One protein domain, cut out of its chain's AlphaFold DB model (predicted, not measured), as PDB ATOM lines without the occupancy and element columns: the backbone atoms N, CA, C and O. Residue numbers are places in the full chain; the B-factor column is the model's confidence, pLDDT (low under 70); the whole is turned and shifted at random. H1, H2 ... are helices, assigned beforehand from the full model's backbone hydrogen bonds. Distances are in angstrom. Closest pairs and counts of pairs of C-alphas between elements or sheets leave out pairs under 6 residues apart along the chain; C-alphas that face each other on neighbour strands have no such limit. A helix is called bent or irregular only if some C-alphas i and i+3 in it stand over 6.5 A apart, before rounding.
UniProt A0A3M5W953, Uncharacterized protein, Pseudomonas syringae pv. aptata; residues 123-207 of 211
ATOM      1  N   SER A 123       9.010  48.384 -28.151       72.44
ATOM      2  CA  SER A 123       9.317  49.586 -27.363       72.44
ATOM      3  C   SER A 123       8.633  49.595 -25.986       72.44
ATOM      4  O   SER A 123       9.160  50.156 -25.023       72.44
ATOM      5  N   GLU A 124       7.478  48.935 -25.872       74.44
ATOM      6  CA  GLU A 124       6.704  48.827 -24.636       74.44
ATOM      7  C   GLU A 124       7.451  48.038 -23.557       74.44
ATOM      8  O   GLU A 124       7.504  48.466 -22.405       74.44
ATOM      9  N   ILE A 125       8.141  46.960 -23.942       76.88
ATOM     10  CA  ILE A 125       8.992  46.185 -23.032       76.88
ATOM     11  C   ILE A 125      10.080  47.086 -22.441       76.88
ATOM     12  O   ILE A 125      10.283  47.097 -21.230       76.88
ATOM     13  N   TRP A 126      10.722  47.927 -23.259       79.00
ATOM     14  CA  TRP A 126      11.719  48.882 -22.765       79.00
ATOM     15  C   TRP A 126      11.130  49.954 -21.851       79.00
ATOM     16  O   TRP A 126      11.778  50.356 -20.883       79.00
ATOM     17  N   LYS A 127       9.918  50.440 -22.140       82.00
ATOM     18  CA  LYS A 127       9.208  51.372 -21.251       82.00
ATOM     19  C   LYS A 127       8.937  50.715 -19.899       82.00
ATOM     20  O   LYS A 127       9.182  51.346 -18.875       82.00
ATOM     21  N   LEU A 128       8.509  49.453 -19.888       83.56
ATOM     22  CA  LEU A 128       8.258  48.692 -18.666       83.56
ATOM     23  C   LEU A 128       9.546  48.412 -17.880       83.56
ATOM     24  O   LEU A 128       9.566  48.638 -16.672       83.56
ATOM     25  N   ILE A 129      10.634  48.009 -18.548       83.38
ATOM     26  CA  ILE A 129      11.951  47.809 -17.916       83.38
ATOM     27  C   ILE A 129      12.440  49.118 -17.285       83.38
ATOM     28  O   ILE A 129      12.779  49.137 -16.102       83.38
ATOM     29  N   LYS A 130      12.409  50.228 -18.038       85.25
ATOM     30  CA  LYS A 130      12.808  51.554 -17.535       85.25
ATOM     31  C   LYS A 130      11.934  52.013 -16.369       85.25
ATOM     32  O   LYS A 130      12.465  52.487 -15.374       85.25
ATOM     33  N   LYS A 131      10.611  51.841 -16.465       88.06
ATOM     34  CA  LYS A 131       9.661  52.197 -15.400       88.06
ATOM     35  C   LYS A 131       9.883  51.364 -14.136       88.06
ATOM     36  O   LYS A 131       9.745  51.890 -13.037       88.06
ATOM     37  N   LYS A 132      10.198  50.072 -14.279       88.62
ATOM     38  CA  LYS A 132      10.420  49.175 -13.141       88.62
ATOM     39  C   LYS A 132      11.763  49.433 -12.460       88.62
ATOM     40  O   LYS A 132      11.831  49.325 -11.240       88.62
ATOM     41  N   SER A 133      12.797  49.764 -13.243       86.38
ATOM     42  CA  SER A 133      14.144  50.125 -12.778       86.38
ATOM     43  C   SER A 133      14.734  49.143 -11.748       86.38
ATOM     44  O   SER A 133      15.444  49.542 -10.826       86.38
ATOM     45  N   ASN A 134      14.411  47.852 -11.874       85.69
ATOM     46  CA  ASN A 134      14.861  46.802 -10.965       85.69
ATOM     47  C   ASN A 134      14.983  45.472 -11.718       85.69
ATOM     48  O   ASN A 134      13.993  44.954 -12.235       85.69
ATOM     49  N   ASN A 135      16.190  44.909 -11.728       83.12
ATOM     50  CA  ASN A 135      16.522  43.700 -12.483       83.12
ATOM     51  C   ASN A 135      16.018  42.402 -11.826       83.12
ATOM     52  O   ASN A 135      16.011  41.360 -12.471       83.12
ATOM     53  N   PHE A 136      15.601  42.446 -10.558       85.81
ATOM     54  CA  PHE A 136      15.177  41.270  -9.785       85.81
ATOM     55  C   PHE A 136      13.656  41.120  -9.687       85.81
ATOM     56  O   PHE A 136      13.156  40.243  -8.983       85.81
ATOM     57  N   VAL A 137      12.895  41.984 -10.363       83.38
ATOM     58  CA  VAL A 137      11.433  41.987 -10.282       83.38
ATOM     59  C   VAL A 137      10.842  41.921 -11.682       83.38
ATOM     60  O   VAL A 137      11.288  42.616 -12.589       83.38
ATOM     61  N   SER A 138       9.800  41.104 -11.845       83.69
ATOM     62  CA  SER A 138       9.050  41.028 -13.099       83.69
ATOM     63  C   SER A 138       8.528  42.407 -13.520       83.69
ATOM     64  O   SER A 138       8.037  43.182 -12.690       83.69
ATOM     65  N   ILE A 139       8.604  42.684 -14.824       85.38
ATOM     66  CA  ILE A 139       7.963  43.843 -15.459       85.38
ATOM     67  C   ILE A 139       6.441  43.682 -15.581       85.38
ATOM     68  O   ILE A 139       5.735  44.668 -15.768       85.38
ATOM     69  N   TYR A 140       5.943  42.449 -15.461       83.69
ATOM     70  CA  TYR A 140       4.528  42.105 -15.535       83.69
ATOM     71  C   TYR A 140       3.882  42.110 -14.147       83.69
ATOM     72  O   TYR A 140       4.518  41.735 -13.155       83.69
ATOM     73  N   SER A 141       2.610  42.517 -14.084       83.38
ATOM     74  CA  SER A 141       1.837  42.477 -12.843       83.38
ATOM     75  C   SER A 141       1.600  41.042 -12.372       83.38
ATOM     76  O   SER A 141       1.500  40.113 -13.175       83.38
ATOM     77  N   ARG A 142       1.510  40.863 -11.054       83.38
ATOM     78  CA  ARG A 142       1.087  39.601 -10.434       83.38
ATOM     79  C   ARG A 142      -0.405  39.590 -10.100       83.38
ATOM     80  O   ARG A 142      -0.902  38.529  -9.742       83.38
ATOM     81  N   ASP A 143      -1.090  40.730 -10.192       87.25
ATOM     82  CA  ASP A 143      -2.531  40.810  -9.963       87.25
ATOM     83  C   ASP A 143      -3.272  40.315 -11.218       87.25
ATOM     84  O   ASP A 143      -3.095  40.893 -12.294       87.25
ATOM     85  N   PRO A 144      -4.095  39.256 -11.124       80.50
ATOM     86  CA  PRO A 144      -4.895  38.780 -12.249       80.50
ATOM     87  C   PRO A 144      -5.839  39.840 -12.830       80.50
ATOM     88  O   PRO A 144      -6.180  39.751 -14.005       80.50
ATOM     89  N   LYS A 145      -6.255  40.835 -12.031       84.75
ATOM     90  CA  LYS A 145      -7.172  41.906 -12.457       84.75
ATOM     91  C   LYS A 145      -6.551  42.876 -13.460       84.75
ATOM     92  O   LYS A 145      -7.287  43.569 -14.154       84.75
ATOM     93  N   ASP A 146      -5.223  42.904 -13.554       85.12
ATOM     94  CA  ASP A 146      -4.496  43.748 -14.506       85.12
ATOM     95  C   ASP A 146      -4.476  43.160 -15.930       85.12
ATOM     96  O   ASP A 146      -3.896  43.755 -16.841       85.12
ATOM     97  N   TYR A 147      -5.089  41.990 -16.137       79.25
ATOM     98  CA  TYR A 147      -5.155  41.307 -17.425       79.25
ATOM     99  C   TYR A 147      -6.601  41.133 -17.885       79.25
ATOM    100  O   TYR A 147      -7.497  40.872 -17.084       79.25
ATOM    101  N   ASP A 148      -6.817  41.232 -19.197       74.19
ATOM    102  CA  ASP A 148      -8.118  40.943 -19.800       74.19
ATOM    103  C   ASP A 148      -8.526  39.488 -19.510       74.19
ATOM    104  O   ASP A 148      -7.773  38.542 -19.771       74.19
ATOM    105  N   ALA A 149      -9.716  39.321 -18.937       72.56
ATOM    106  CA  ALA A 149     -10.251  38.023 -18.546       72.56
ATOM    107  C   ALA A 149     -10.852  37.241 -19.726       72.56
ATOM    108  O   ALA A 149     -11.079  36.036 -19.601       72.56
ATOM    109  N   SER A 150     -11.123  37.893 -20.862       82.56
ATOM    110  CA  SER A 150     -11.756  37.236 -22.004       82.56
ATOM    111  C   SER A 150     -10.780  36.321 -22.749       82.56
ATOM    112  O   SER A 150      -9.626  36.663 -23.016       82.56
ATOM    113  N   VAL A 151     -11.251  35.118 -23.088       79.12
ATOM    114  CA  VAL A 151     -10.468  34.136 -23.855       79.12
ATOM    115  C   VAL A 151     -10.127  34.692 -25.238       79.12
ATOM    116  O   VAL A 151      -8.970  34.637 -25.640       79.12
ATOM    117  N   ASP A 152     -11.099  35.319 -25.898       84.06
ATOM    118  CA  ASP A 152     -10.965  35.881 -27.246       84.06
ATOM    119  C   ASP A 152      -9.885  36.974 -27.338       84.06
ATOM    120  O   ASP A 152      -9.028  36.949 -28.223       84.06
ATOM    121  N   SER A 153      -9.836  37.887 -26.362       80.12
ATOM    122  CA  SER A 153      -8.786  38.913 -26.290       80.12
ATOM    123  C   SER A 153      -7.402  38.304 -26.074       80.12
ATOM    124  O   SER A 153      -6.419  38.709 -26.702       80.12
ATOM    125  N   ARG A 154      -7.307  37.275 -25.222       76.81
ATOM    126  CA  ARG A 154      -6.045  36.574 -24.957       76.81
ATOM    127  C   ARG A 154      -5.552  35.806 -26.182       76.81
ATOM    128  O   ARG A 154      -4.352  35.847 -26.458       76.81
ATOM    129  N   GLU A 155      -6.446  35.146 -26.913       80.62
ATOM    130  CA  GLU A 155      -6.129  34.442 -28.161       80.62
ATOM    131  C   GLU A 155      -5.723  35.418 -29.264       80.62
ATOM    132  O   GLU A 155      -4.639  35.282 -29.830       80.62
ATOM    133  N   THR A 156      -6.502  36.480 -29.471       81.88
ATOM    134  CA  THR A 156      -6.182  37.535 -30.440       81.88
ATOM    135  C   THR A 156      -4.825  38.176 -30.138       81.88
ATOM    136  O   THR A 156      -3.978  38.324 -31.023       81.88
ATOM    137  N   SER A 157      -4.564  38.515 -28.870       80.94
ATOM    138  CA  SER A 157      -3.280  39.085 -28.447       80.94
ATOM    139  C   SER A 157      -2.121  38.110 -28.666       80.94
ATOM    140  O   SER A 157      -1.056  38.518 -29.139       80.94
ATOM    141  N   ARG A 158      -2.313  36.820 -28.349       79.00
ATOM    142  CA  ARG A 158      -1.323  35.762 -28.594       79.00
ATOM    143  C   ARG A 158      -0.981  35.684 -30.078       79.00
ATOM    144  O   ARG A 158       0.199  35.727 -30.419       79.00
ATOM    145  N   ASP A 159      -1.985  35.608 -30.941       80.38
ATOM    146  CA  ASP A 159      -1.796  35.384 -32.374       80.38
ATOM    147  C   ASP A 159      -1.090  36.571 -33.044       80.38
ATOM    148  O   ASP A 159      -0.144  36.380 -33.816       80.38
ATOM    149  N   ILE A 160      -1.453  37.805 -32.666       80.88
ATOM    150  CA  ILE A 160      -0.752  39.022 -33.109       80.88
ATOM    151  C   ILE A 160       0.716  38.991 -32.667       80.88
ATOM    152  O   ILE A 160       1.613  39.227 -33.479       80.88
ATOM    153  N   LYS A 161       0.989  38.674 -31.395       78.75
ATOM    154  CA  LYS A 161       2.358  38.653 -30.853       78.75
ATOM    155  C   LYS A 161       3.221  37.574 -31.504       78.75
ATOM    156  O   LYS A 161       4.373  37.852 -31.829       78.75
ATOM    157  N   VAL A 162       2.673  36.379 -31.734       78.12
ATOM    158  CA  VAL A 162       3.368  35.293 -32.442       78.12
ATOM    159  C   VAL A 162       3.711  35.727 -33.866       78.12
ATOM    160  O   VAL A 162       4.868  35.619 -34.273       78.12
ATOM    161  N   ARG A 163       2.748  36.291 -34.602       80.50
ATOM    162  CA  ARG A 163       2.969  36.781 -35.968       80.50
ATOM    163  C   ARG A 163       4.087  37.824 -36.038       80.50
ATOM    164  O   ARG A 163       5.001  37.683 -36.846       80.50
ATOM    165  N   VAL A 164       4.032  38.840 -35.176       79.44
ATOM    166  CA  VAL A 164       5.019  39.931 -35.127       79.44
ATOM    167  C   VAL A 164       6.406  39.412 -34.729       79.44
ATOM    168  O   VAL A 164       7.405  39.803 -35.332       79.44
ATOM    169  N   ALA A 165       6.485  38.492 -33.759       76.75
ATOM    170  CA  ALA A 165       7.750  37.889 -33.341       76.75
ATOM    171  C   ALA A 165       8.431  37.134 -34.492       76.75
ATOM    172  O   ALA A 165       9.625  37.332 -34.722       76.75
ATOM    173  N   PHE A 166       7.686  36.317 -35.243       77.75
ATOM    174  CA  PHE A 166       8.228  35.599 -36.399       77.75
ATOM    175  C   PHE A 166       8.601  36.537 -37.541       77.75
ATOM    176  O   PHE A 166       9.682  36.385 -38.103       77.75
ATOM    177  N   GLN A 167       7.753  37.521 -37.848       79.00
ATOM    178  CA  GLN A 167       8.046  38.496 -38.891       79.00
ATOM    179  C   GLN A 167       9.369  39.209 -38.600       79.00
ATOM    180  O   GLN A 167      10.254  39.200 -39.435       79.00
ATOM    181  N   HIS A 168       9.580  39.741 -37.400       76.31
ATOM    182  CA  HIS A 168      10.796  40.517 -37.145       76.31
ATOM    183  C   HIS A 168      12.032  39.687 -36.788       76.31
ATOM    184  O   HIS A 168      13.147  40.154 -37.001       76.31
ATOM    185  N   SER A 169      11.865  38.467 -36.271       72.44
ATOM    186  CA  SER A 169      13.012  37.617 -35.912       72.44
ATOM    187  C   SER A 169      13.515  36.771 -37.083       72.44
ATOM    188  O   SER A 169      14.687  36.408 -37.103       72.44
ATOM    189  N   ALA A 170      12.643  36.433 -38.041       71.50
ATOM    190  CA  ALA A 170      12.953  35.487 -39.112       71.50
ATOM    191  C   ALA A 170      12.878  36.076 -40.534       71.50
ATOM    192  O   ALA A 170      13.220  35.361 -41.471       71.50
ATOM    193  N   ASP A 171      12.500  37.349 -40.724       67.88
ATOM    194  CA  ASP A 171      12.466  37.994 -42.056       67.88
ATOM    195  C   ASP A 171      13.849  38.075 -42.725       67.88
ATOM    196  O   ASP A 171      13.969  37.910 -43.936       67.88
ATOM    197  N   ALA A 172      14.921  38.208 -41.938       63.34
ATOM    198  CA  ALA A 172      16.297  38.176 -42.444       63.34
ATOM    199  C   ALA A 172      16.882  36.754 -42.587       63.34
ATOM    200  O   ALA A 172      18.042  36.599 -42.976       63.34
ATOM    201  N   SER A 173      16.123  35.702 -42.255       63.12
ATOM    202  CA  SER A 173      16.623  34.327 -42.329       63.12
ATOM    203  C   SER A 173      16.696  33.861 -43.784       63.12
ATOM    204  O   SER A 173      15.691  33.787 -44.488       63.12
ATOM    205  N   VAL A 174      17.893  33.489 -44.239       58.34
ATOM    206  CA  VAL A 174      18.111  32.925 -45.579       58.34
ATOM    207  C   VAL A 174      17.508  31.524 -45.694       58.34
ATOM    208  O   VAL A 174      17.768  30.657 -44.865       58.34
ATOM    209  N   ALA A 175      16.738  31.282 -46.758       59.09
ATOM    210  CA  ALA A 175      16.014  30.024 -46.982       59.09
ATOM    211  C   ALA A 175      16.919  28.781 -47.111       59.09
ATOM    212  O   ALA A 175      16.466  27.665 -46.870       59.09
ATOM    213  N   TYR A 176      18.186  28.967 -47.493       55.94
ATOM    214  CA  TYR A 176      19.083  27.875 -47.884       55.94
ATOM    215  C   TYR A 176      20.186  27.552 -46.873       55.94
ATOM    216  O   TYR A 176      20.939  26.607 -47.101       55.94
ATOM    217  N   TRP A 177      20.295  28.292 -45.762       53.25
ATOM    218  CA  TRP A 177      21.275  27.974 -44.722       53.25
ATOM    219  C   TRP A 177      20.577  27.451 -43.465       53.25
ATOM    220  O   TRP A 177      19.752  28.170 -42.898       53.25
ATOM    221  N   PRO A 178      20.893  26.232 -42.990       58.06
ATOM    222  CA  PRO A 178      20.343  25.736 -41.740       58.06
ATOM    223  C   PRO A 178      20.987  26.496 -40.577       58.06
ATOM    224  O   PRO A 178      22.051  26.133 -40.077       58.06
ATOM    225  N   ILE A 179      20.348  27.583 -40.153       63.56
ATOM    226  CA  ILE A 179      20.628  28.219 -38.868       63.56
ATOM    227  C   ILE A 179      19.831  27.437 -37.816       63.56
ATOM    228  O   ILE A 179      18.627  27.248 -38.003       63.56
ATOM    229  N   PRO A 180      20.447  26.946 -36.727       63.91
ATOM    230  CA  PRO A 180      19.696  26.317 -35.649       63.91
ATOM    231  C   PRO A 180      18.716  27.333 -35.045       63.91
ATOM    232  O   PRO A 180      19.129  28.351 -34.492       63.91
ATOM    233  N   VAL A 181      17.413  27.061 -35.169       67.50
ATOM    234  CA  VAL A 181      16.337  27.903 -34.631       67.50
ATOM    235  C   VAL A 181      15.795  27.277 -33.353       67.50
ATOM    236  O   VAL A 181      15.367  26.124 -33.346       67.50
ATOM    237  N   PHE A 182      15.755  28.069 -32.285       70.88
ATOM    238  CA  PHE A 182      15.063  27.723 -31.049       70.88
ATOM    239  C   PHE A 182      13.775  28.536 -30.978       70.88
ATOM    240  O   PHE A 182      13.807  29.761 -31.078       70.88
ATOM    241  N   ALA A 183      12.644  27.860 -30.805       71.38
ATOM    242  CA  ALA A 183      11.356  28.509 -30.616       71.38
ATOM    243  C   ALA A 183      10.878  28.270 -29.185       71.38
ATOM    244  O   ALA A 183      10.662  27.130 -28.773       71.38
ATOM    245  N   ILE A 184      10.699  29.358 -28.440       70.00
ATOM    246  CA  ILE A 184      10.030  29.344 -27.142       70.00
ATOM    247  C   ILE A 184       8.620  29.871 -27.380       70.00
ATOM    248  O   ILE A 184       8.434  31.031 -27.743       70.00
ATOM    249  N   ALA A 185       7.639  28.992 -27.222       67.88
ATOM    250  CA  ALA A 185       6.225  29.314 -27.351       67.88
ATOM    251  C   ALA A 185       5.584  29.463 -25.956       67.88
ATOM    252  O   ALA A 185       6.204  29.074 -24.958       67.88
ATOM    253  N   PRO A 186       4.358  30.010 -25.861       69.25
ATOM    254  CA  PRO A 186       3.572  29.964 -24.631       69.25
ATOM    255  C   PRO A 186       3.447  28.535 -24.062       69.25
ATOM    256  O   PRO A 186       3.692  27.563 -24.784       69.25
ATOM    257  N   PRO A 187       3.060  28.381 -22.780       71.00
ATOM    258  CA  PRO A 187       2.840  27.069 -22.174       71.00
ATOM    259  C   PRO A 187       1.932  26.192 -23.038       71.00
ATOM    260  O   PRO A 187       0.883  26.658 -23.485       71.00
ATOM    261  N   LYS A 188       2.347  24.937 -23.254       68.75
ATOM    262  CA  LYS A 188       1.627  24.003 -24.125       68.75
ATOM    263  C   LYS A 188       0.196  23.782 -23.642       68.75
ATOM    264  O   LYS A 188      -0.018  23.416 -22.487       68.75
ATOM    265  N   GLN A 189      -0.749  23.924 -24.558       74.31
ATOM    266  CA  GLN A 189      -2.102  23.406 -24.427       74.31
ATOM    267  C   GLN A 189      -2.156  21.939 -24.888       74.31
ATOM    268  O   GLN A 189      -1.289  21.502 -25.649       74.31
ATOM    269  N   PRO A 190      -3.170  21.157 -24.471       74.12
ATOM    270  CA  PRO A 190      -3.331  19.763 -24.901       74.12
ATOM    271  C   PRO A 190      -3.378  19.563 -26.426       74.12
ATOM    272  O   PRO A 190      -3.059  18.481 -26.909       74.12
ATOM    273  N   SER A 191      -3.762  20.597 -27.178       74.25
ATOM    274  CA  SER A 191      -3.813  20.613 -28.644       74.25
ATOM    275  C   SER A 191      -2.465  20.871 -29.330       74.25
ATOM    276  O   SER A 191      -2.378  20.733 -30.548       74.25
ATOM    277  N   ASP A 192      -1.420  21.264 -28.595       73.00
ATOM    278  CA  ASP A 192      -0.177  21.757 -29.192       73.00
ATOM    279  C   ASP A 192       0.763  20.610 -29.585       73.00
ATOM    280  O   ASP A 192       1.302  19.887 -28.740       73.00
ATOM    281  N   VAL A 193       1.053  20.488 -30.883       71.69
ATOM    282  CA  VAL A 193       1.827  19.362 -31.441       71.69
ATOM    283  C   VAL A 193       3.356  19.562 -31.395       71.69
ATOM    284  O   VAL A 193       4.122  18.705 -31.835       71.69
ATOM    285  N   GLY A 194       3.834  20.653 -30.781       73.44
ATOM    286  CA  GLY A 194       5.245  20.862 -30.432       73.44
ATOM    287  C   GLY A 194       5.976  21.945 -31.231       73.44
ATOM    288  O   GLY A 194       5.382  22.738 -31.952       73.44
ATOM    289  N   ALA A 195       7.302  22.012 -31.065       73.06
ATOM    290  CA  ALA A 195       8.114  23.128 -31.562       73.06
ATOM    291  C   ALA A 195       8.132  23.251 -33.095       73.06
ATOM    292  O   ALA A 195       8.160  24.364 -33.612       73.06
ATOM    293  N   ALA A 196       8.095  22.126 -33.818       73.12
ATOM    294  CA  ALA A 196       8.094  22.126 -35.280       73.12
ATOM    295  C   ALA A 196       6.852  22.828 -35.850       73.12
ATOM    296  O   ALA A 196       6.968  23.679 -36.730       73.12
ATOM    297  N   ASP A 197       5.680  22.526 -35.298       77.06
ATOM    298  CA  ASP A 197       4.417  23.134 -35.709       77.06
ATOM    299  C   ASP A 197       4.335  24.610 -35.313       77.06
ATOM    300  O   ASP A 197       3.976  25.440 -36.141       77.06
ATOM    301  N   ASN A 198       4.820  24.975 -34.121       76.19
ATOM    302  CA  ASN A 198       4.943  26.382 -33.723       76.19
ATOM    303  C   ASN A 198       5.788  27.196 -34.719       76.19
ATOM    304  O   ASN A 198       5.443  28.331 -35.048       76.19
ATOM    305  N   ILE A 199       6.890  26.621 -35.216       76.31
ATOM    306  CA  ILE A 199       7.759  27.267 -36.207       76.31
ATOM    307  C   ILE A 199       7.048  27.401 -37.556       76.31
ATOM    308  O   ILE A 199       7.092  28.471 -38.163       76.31
ATOM    309  N   VAL A 200       6.394  26.340 -38.033       78.44
ATOM    310  CA  VAL A 200       5.678  26.355 -39.318       78.44
ATOM    311  C   VAL A 200       4.503  27.331 -39.276       78.44
ATOM    312  O   VAL A 200       4.394  28.192 -40.151       78.44
ATOM    313  N   ASN A 201       3.672  27.262 -38.237       78.81
ATOM    314  CA  ASN A 201       2.518  28.140 -38.063       78.81
ATOM    315  C   ASN A 201       2.944  29.596 -37.879       78.81
ATOM    316  O   ASN A 201       2.391  30.476 -38.535       78.81
ATOM    317  N   GLY A 202       3.987  29.855 -37.084       78.69
ATOM    318  CA  GLY A 202       4.563  31.190 -36.932       78.69
ATOM    319  C   GLY A 202       5.092  31.766 -38.248       78.69
ATOM    320  O   GLY A 202       4.775  32.904 -38.598       78.69
ATOM    321  N   ARG A 203       5.830  30.970 -39.039       76.12
ATOM    322  CA  ARG A 203       6.303  31.375 -40.376       76.12
ATOM    323  C   ARG A 203       5.151  31.654 -41.338       76.12
ATOM    324  O   ARG A 203       5.210  32.638 -42.075       76.12
ATOM    325  N   ASN A 204       4.115  30.818 -41.333       79.94
ATOM    326  CA  ASN A 204       2.940  30.996 -42.185       79.94
ATOM    327  C   ASN A 204       2.154  32.254 -41.798       79.94
ATOM    328  O   ASN A 204       1.830  33.059 -42.672       79.94
ATOM    329  N   ALA A 205       1.927  32.475 -40.499       80.62
ATOM    330  CA  ALA A 205       1.281  33.678 -39.976       80.62
ATOM    331  C   ALA A 205       2.066  34.954 -40.329       80.62
ATOM    332  O   ALA A 205       1.479  35.975 -40.691       80.62
ATOM    333  N   ALA A 206       3.399  34.886 -40.288       78.50
ATOM    334  CA  ALA A 206       4.295  35.968 -40.694       78.50
ATOM    335  C   ALA A 206       4.475  36.097 -42.219       78.50
ATOM    336  O   ALA A 206       5.213  36.965 -42.674       78.50
ATOM    337  N   THR A 207       3.805  35.268 -43.028       78.69
ATOM    338  CA  THR A 207       3.904  35.238 -44.501       78.69
ATOM    339  C   THR A 207       5.299  34.889 -45.060       78.69
ATOM    340  O   THR A 207       5.585  35.133 -46.227       78.69
TER     341      THR A 207
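This is residues 123 to 207 of the 211 residues of an uncharacterized protein of Pseudomonas syringae pv. aptata (UniProt A0A3M5W953). Picture a long straight helix, H2, with the shorter H3 meeting its side about at a right angle by its last turn, and a third helix, H1, set off from both across open space at the far end of a long loop; a second long loop leaves the end of H2 and comes back to the start of H3. The whole is loosely put together: H2 and H3 are the one pair of helices in contact, and residues 141 to 157, of which 151 to 157 belong to H2, residues 172 to 180 and residues 187 to 193 stick out. The printed part has 85 residues with three named helices, in the order H1, H2, H3 along the chain, and no named strand; the class is all helix, though under half of the residues, 41 of 85, are in named elements. It is loose, with a radius of gyration of the C-alphas of 15.7 A, and the C-alphas span 43 by 30 by 20 A along their three main axes.

Begin with H2, residues 151 to 170, the longest helix. Look along it to residues 162 to 170, for with these alone it touches H3, residues 195 to 205. There you will find 9 pairs of C-alphas of the two helices within 8 A, and the closest C-alphas are those of Arg 163 and Ala 205, 5.3 A apart. The lines of H2 and H3 are about perpendicular, at 89 degrees, and their centres are 11.7 A apart. Now turn to H1, residues 123 to 132, which touches no helix. It is apart from H2, with no C-alpha of the one within 8 A of the other, and by the same test it is apart from H3. Look next at the backbone O and N atoms inside the helices: in H1, H2 and H3 every O i to N i+4 pair is within hydrogen-bond range.

Find C-alpha 151 at (-10.468, 34.136, -23.855), where H2 begins; from there the helix runs 28.0 A through 20 residues to C-alpha 170 at (12.953, 35.487, -39.112). H3 has 11 residues, from Ala 195 to Ala 205, and measures 15.1 A from first to last C-alpha; look for its end at C-alpha 205, at (1.281, 33.678, -39.976). Then go back to the first printed residue, Ser 123, with its C-alpha at (9.317, 49.586, -27.363). Here H1 begins, and it runs 14.3 A through 10 residues to Lys 132. None of the three helices is bent.

The two C-alphas farthest apart are those of Lys 145 and Tyr 176, at 46.3 A, while the first and last printed C-alphas, of Ser 123 and Thr 207, are 23.0 A apart. Lys 145 is in the long link from H1 to H2, the 18 residues 133 to 150, and Tyr 176 is in the long link from H2 to H3, the 24 residues 171 to 194. Without the stretches that stand free, the body has 52 residues and spans 37 by 20 by 18 A. The printed part has no cut from residue 123 to residue 207, in a full chain of 211 residues. Read the B-factor column for the model's own confidence: the mean pLDDT of the printed part is 76.3, and 14 residues are under 70, namely residues 171 to 181, residues 185 to 186 and residue 188, which lie in the link from H2 to H3.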